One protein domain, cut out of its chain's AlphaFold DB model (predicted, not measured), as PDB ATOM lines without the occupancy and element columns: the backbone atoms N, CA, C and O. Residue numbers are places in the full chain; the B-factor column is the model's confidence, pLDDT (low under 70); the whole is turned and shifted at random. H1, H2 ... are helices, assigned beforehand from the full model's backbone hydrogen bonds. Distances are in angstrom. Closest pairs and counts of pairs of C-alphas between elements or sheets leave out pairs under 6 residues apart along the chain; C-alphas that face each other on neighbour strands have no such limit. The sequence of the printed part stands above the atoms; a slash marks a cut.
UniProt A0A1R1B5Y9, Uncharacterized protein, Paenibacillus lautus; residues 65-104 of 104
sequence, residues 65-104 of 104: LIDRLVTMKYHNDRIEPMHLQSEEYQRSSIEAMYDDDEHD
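Overview. This is residues 65 to 104 of the 104 residues of an uncharacterized protein of Paenibacillus lautus (UniProt A0A1R1B5Y9). Two short helices, H1 and H2, stand apart along an open, drawn-out chain, joined by a long winding link, with a tail that sticks out beyond the second helix. H1 lies at one end of the length, the link of residues 75 to 86 leads from it to H2, and residues 94 to 104 stand free and reach to the other end. The printed part has 40 residues with two named helices, H1 then H2, and no named strand; the class is all helix, with 19 of the 40 printed residues in the named helices. The whole is only just extended, close to loose, with a radius of gyration of the C-alphas of 13.6 A and spans of 42 by 19 by 14 A.

Along the chain. H1 covers residues 65 to 74 and measures 14.5 A from first to last C-alpha; it begins at C-alpha 65 (125.321, 173.092, 161.353). Residues 75 to 86 follow with no named element. H2 covers residues 87 to 95, 12.2 A long from C-alpha 87 at (106.538, 165.817, 164.584) to C-alpha 95 at (105.082, 155.493, 170.937).

Arrangement. H1 and H2 are apart, with no C-alpha of the one within 8 A of the other. A long link of 12 residues joins them. In H1 and H2 every O i to N i+4 pair is within hydrogen-bond range.

Size, cuts and confidence. The C-alphas of Leu 65 and Asp 104, the two farthest apart, are 43.5 A from each other. The printed part has no cut and ends at Asp 104, the chain's last residue. The mean pLDDT of the printed part is 79.2, and residues 99 to 104 are under 70.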
ATOM      1  N   LEU A  65     124.050 173.822 161.440       85.62
ATOM      2  CA  LEU A  65     125.321 173.092 161.353       85.62
ATOM      3  C   LEU A  65     125.134 171.595 161.626       85.62
ATOM      4  O   LEU A  65     125.652 170.767 160.872       85.62
ATOM      5  N   ILE A  66     124.420 171.258 162.703       83.94
ATOM      6  CA  ILE A  66     124.182 169.868 163.108       83.94
ATOM      7  C   ILE A  66     123.376 169.162 162.021       83.94
ATOM      8  O   ILE A  66     123.797 168.111 161.544       83.94
ATOM      9  N   ASP A  67     122.302 169.782 161.546       84.31
ATOM     10  CA  ASP A  67     121.435 169.220 160.510       84.31
ATOM     11  C   ASP A  67     122.205 168.889 159.240       84.31
ATOM     12  O   ASP A  67     122.075 167.798 158.685       84.31
ATOM     13  N   ARG A  68     123.086 169.794 158.811       84.38
ATOM     14  CA  ARG A  68     123.877 169.600 157.598       84.38
ATOM     15  C   ARG A  68     124.945 168.523 157.757       84.38
ATOM     16  O   ARG A  68     125.176 167.763 156.817       84.38
ATOM     17  N   LEU A  69     125.572 168.427 158.932       84.06
ATOM     18  CA  LEU A  69     126.538 167.370 159.249       84.06
ATOM     19  C   LEU A  69     125.869 165.995 159.301       84.06
ATOM     20  O   LEU A  69     126.373 165.036 158.715       84.06
ATOM     21  N   VAL A  70     124.728 165.906 159.982       83.31
ATOM     22  CA  VAL A  70     123.965 164.668 160.123       83.31
ATOM     23  C   VAL A  70     123.419 164.235 158.758       83.31
ATOM     24  O   VAL A  70     123.615 163.087 158.365       83.31
ATOM     25  N   THR A  71     122.853 165.161 157.978       82.06
ATOM     26  CA  THR A  71     122.392 164.887 156.606       82.06
ATOM     27  C   THR A  71     123.538 164.414 155.716       82.06
ATOM     28  O   THR A  71     123.385 163.411 155.032       82.06
ATOM     29  N   MET A  72     124.712 165.061 155.739       83.25
ATOM     30  CA  MET A  72     125.868 164.593 154.955       83.25
ATOM     31  C   MET A  72     126.309 163.180 155.345       83.25
ATOM     32  O   MET A  72     126.650 162.395 154.464       83.25
ATOM     33  N   LYS A  73     126.296 162.850 156.644       82.00
ATOM     34  CA  LYS A  73     126.677 161.520 157.133       82.00
ATOM     35  C   LYS A  73     125.750 160.431 156.590       82.00
ATOM     36  O   LYS A  73     126.241 159.395 156.157       82.00
ATOM     37  N   TYR A  74     124.442 160.681 156.592       79.75
ATOM     38  CA  TYR A  74     123.426 159.705 156.184       79.75
ATOM     39  C   TYR A  74     122.958 159.859 154.730       79.75
ATOM     40  O   TYR A  74     122.110 159.096 154.270       79.75
ATOM     41  N   HIS A  75     123.534 160.797 153.969       75.75
ATOM     42  CA  HIS A  75     123.142 161.067 152.584       75.75
ATOM     43  C   HIS A  75     123.250 159.812 151.703       75.75
ATOM     44  O   HIS A  75     122.375 159.561 150.871       75.75
ATOM     45  N   ASN A  76     124.307 159.016 151.879       75.12
ATOM     46  CA  ASN A  76     124.506 157.794 151.095       75.12
ATOM     47  C   ASN A  76     123.472 156.715 151.429       75.12
ATOM     48  O   ASN A  76     123.061 155.970 150.542       75.12
ATOM     49  N   ASP A  77     123.012 156.690 152.676       80.19
ATOM     50  CA  ASP A  77     122.057 155.702 153.172       80.19
ATOM     51  C   ASP A  77     120.603 156.120 152.890       80.19
ATOM     52  O   ASP A  77     119.683 155.337 153.109       80.19
ATOM     53  N   ARG A  78     120.384 157.344 152.370       76.62
ATOM     54  CA  ARG A  78     119.061 157.964 152.148       76.62
ATOM     55  C   ARG A  78     118.188 157.984 153.407       76.62
ATOM     56  O   ARG A  78     116.963 158.012 153.310       76.62
ATOM     57  N   ILE A  79     118.821 157.964 154.576       77.25
ATOM     58  CA  ILE A  79     118.135 158.022 155.861       77.25
ATOM     59  C   ILE A  79     117.973 159.493 156.221       77.25
ATOM     60  O   ILE A  79     118.959 160.210 156.400       77.25
ATOM     61  N   GLU A  80     116.725 159.935 156.328       79.88
ATOM     62  CA  GLU A  80     116.415 161.248 156.875       79.88
ATOM     63  C   GLU A  80     116.493 161.189 158.410       79.88
ATOM     64  O   GLU A  80     115.810 160.355 159.020       79.88
ATOM     65  N   PRO A  81     117.330 162.025 159.051       79.19
ATOM     66  CA  PRO A  81     117.481 162.041 160.503       79.19
ATOM     67  C   PRO A  81     116.149 162.267 161.218       79.19
ATOM     68  O   PRO A  81     115.376 163.132 160.818       79.19
ATOM     69  N   MET A  82     115.908 161.531 162.309       80.38
ATOM     70  CA  MET A  82     114.628 161.556 163.031       80.38
ATOM     71  C   MET A  82     114.191 162.974 163.421       80.38
ATOM     72  O   MET A  82     113.027 163.311 163.253       80.38
ATOM     73  N   HIS A  83     115.120 163.822 163.874       80.50
ATOM     74  CA  HIS A  83     114.824 165.195 164.301       80.50
ATOM     75  C   HIS A  83     114.471 166.151 163.148       80.50
ATOM     76  O   HIS A  83     113.990 167.249 163.411       80.50
ATOM     77  N   LEU A  84     114.697 165.739 161.895       82.56
ATOM     78  CA  LEU A  84     114.292 166.458 160.683       82.56
ATOM     79  C   LEU A  84     112.961 165.953 160.107       82.56
ATOM     80  O   LEU A  84     112.374 166.627 159.264       82.56
ATOM     81  N   GLN A  85     112.461 164.801 160.567       84.50
ATOM     82  CA  GLN A  85     111.163 164.270 160.140       84.50
ATOM     83  C   GLN A  85     109.995 165.014 160.805       84.50
ATOM     84  O   GLN A  85     110.191 165.771 161.754       84.50
ATOM     85  N   SER A  86     108.765 164.810 160.324       87.69
ATOM     86  CA  SER A  86     107.583 165.480 160.886       87.69
ATOM     87  C   SER A  86     107.370 165.133 162.366       87.69
ATOM     88  O   SER A  86     107.639 164.011 162.791       87.69
ATOM     89  N   GLU A  87     106.833 166.071 163.161       86.88
ATOM     90  CA  GLU A  87     106.538 165.817 164.584       86.88
ATOM     91  C   GLU A  87     105.621 164.603 164.791       86.88
ATOM     92  O   GLU A  87     105.773 163.871 165.764       86.88
ATOM     93  N   GLU A  88     104.680 164.382 163.874       87.69
ATOM     94  CA  GLU A  88     103.770 163.237 163.904       87.69
ATOM     95  C   GLU A  88     104.533 161.914 163.770       87.69
ATOM     96  O   GLU A  88     104.326 161.000 164.567       87.69
ATOM     97  N   TYR A  89     105.485 161.839 162.835       86.25
ATOM     98  CA  TYR A  89     106.325 160.656 162.663       86.25
ATOM     99  C   TYR A  89     107.261 160.440 163.854       86.25
ATOM    100  O   TYR A  89     107.432 159.310 164.311       86.25
ATOM    101  N   GLN A  90     107.843 161.519 164.388       87.62
ATOM    102  CA  GLN A  90     108.702 161.447 165.570       87.62
ATOM    103  C   GLN A  90     107.941 160.890 166.778       87.62
ATOM    104  O   GLN A  90     108.437 159.987 167.445       87.62
ATOM    105  N   ARG A  91     106.724 161.388 167.040       87.50
ATOM    106  CA  ARG A  91     105.882 160.912 168.147       87.50
ATOM    107  C   ARG A  91     105.448 159.463 167.943       87.50
ATOM    108  O   ARG A  91     105.641 158.664 168.850       87.50
ATOM    109  N   SER A  92     104.965 159.119 166.749       86.50
ATOM    110  CA  SER A  92     104.541 157.751 166.422       86.50
ATOM    111  C   SER A  92     105.688 156.740 166.531       86.50
ATOM    112  O   SER A  92     105.480 155.634 167.017       86.50
ATOM    113  N   SER A  93     106.909 157.121 166.143       83.12
ATOM    114  CA  SER A  93     108.086 156.249 166.269       83.12
ATOM    115  C   SER A  93     108.488 156.006 167.725       83.12
ATOM    116  O   SER A  93     108.978 154.928 168.042       83.12
ATOM    117  N   ILE A  94     108.305 156.999 168.603       83.56
ATOM    118  CA  ILE A  94     108.574 156.867 170.041       83.56
ATOM    119  C   ILE A  94     107.498 156.001 170.701       83.56
ATOM    120  O   ILE A  94     107.835 155.114 171.472       83.56
ATOM    121  N   GLU A  95     106.225 156.239 170.391       83.31
ATOM    122  CA  GLU A  95     105.082 155.493 170.937       83.31
ATOM    123  C   GLU A  95     105.167 153.998 170.586       83.31
ATOM    124  O   GLU A  95     105.108 153.154 171.475       83.31
ATOM    125  N   ALA A  96     105.512 153.675 169.336       82.06
ATOM    126  CA  ALA A  96     105.723 152.298 168.887       82.06
ATOM    127  C   ALA A  96     106.879 151.555 169.596       82.06
ATOM    128  O   ALA A  96     106.952 150.335 169.501       82.06
ATOM    129  N   MET A  97     107.796 152.252 170.283       78.31
ATOM    130  CA  MET A  97     108.843 151.603 171.090       78.31
ATOM    131  C   MET A  97     108.353 151.160 172.473       78.31
ATOM    132  O   MET A  97     109.026 150.343 173.094       78.31
ATOM    133  N   TYR A  98     107.236 151.705 172.959       78.25
ATOM    134  CA  TYR A  98     106.665 151.386 174.273       78.25
ATOM    135  C   TYR A  98     105.427 150.480 174.182       78.25
ATOM    136  O   TYR A  98     105.065 149.862 175.177       78.25
ATOM    137  N   ASP A  99     104.817 150.351 172.998       67.62
ATOM    138  CA  ASP A  99     103.663 149.469 172.759       67.62
ATOM    139  C   ASP A  99     103.995 147.963 172.878       67.62
ATOM    140  O   ASP A  99     103.097 147.155 173.114       67.62
ATOM    141  N   ASP A 100     105.270 147.566 172.764       61.72
ATOM    142  CA  ASP A 100     105.707 146.166 172.930       61.72
ATOM    143  C   ASP A 100     105.871 145.745 174.412       61.72
ATOM    144  O   ASP A 100     105.991 144.552 174.693       61.72
ATOM    145  N   ASP A 101     105.831 146.688 175.367       60.84
ATOM    146  CA  ASP A 101     106.020 146.418 176.806       60.84
ATOM    147  C   ASP A 101     104.688 146.223 177.581       60.84
ATOM    148  O   ASP A 101     104.708 145.933 178.779       60.84
ATOM    149  N   GLU A 102     103.516 146.352 176.934       59.66
ATOM    150  CA  GLU A 102     102.183 146.195 177.568       59.66
ATOM    151  C   GLU A 102     101.525 144.809 177.349       59.66
ATOM    152  O   GLU A 102     100.344 144.602 177.653       59.66
ATOM    153  N   HIS A 103     102.283 143.823 176.864       58.25
ATOM    154  CA  HIS A 103     101.827 142.440 176.683       58.25
ATOM    155  C   HIS A 103     102.663 141.425 177.484       58.25
ATOM    156  O   HIS A 103     103.222 140.498 176.906       58.25
ATOM    157  N   ASP A 104     102.685 141.569 178.814       55.94
ATOM    158  CA  ASP A 104     103.060 140.509 179.771       55.94
ATOM    159  C   ASP A 104     102.018 140.382 180.902       55.94
ATOM    160  O   ASP A 104     101.666 141.410 181.529       55.94
TER     161      ASP A 104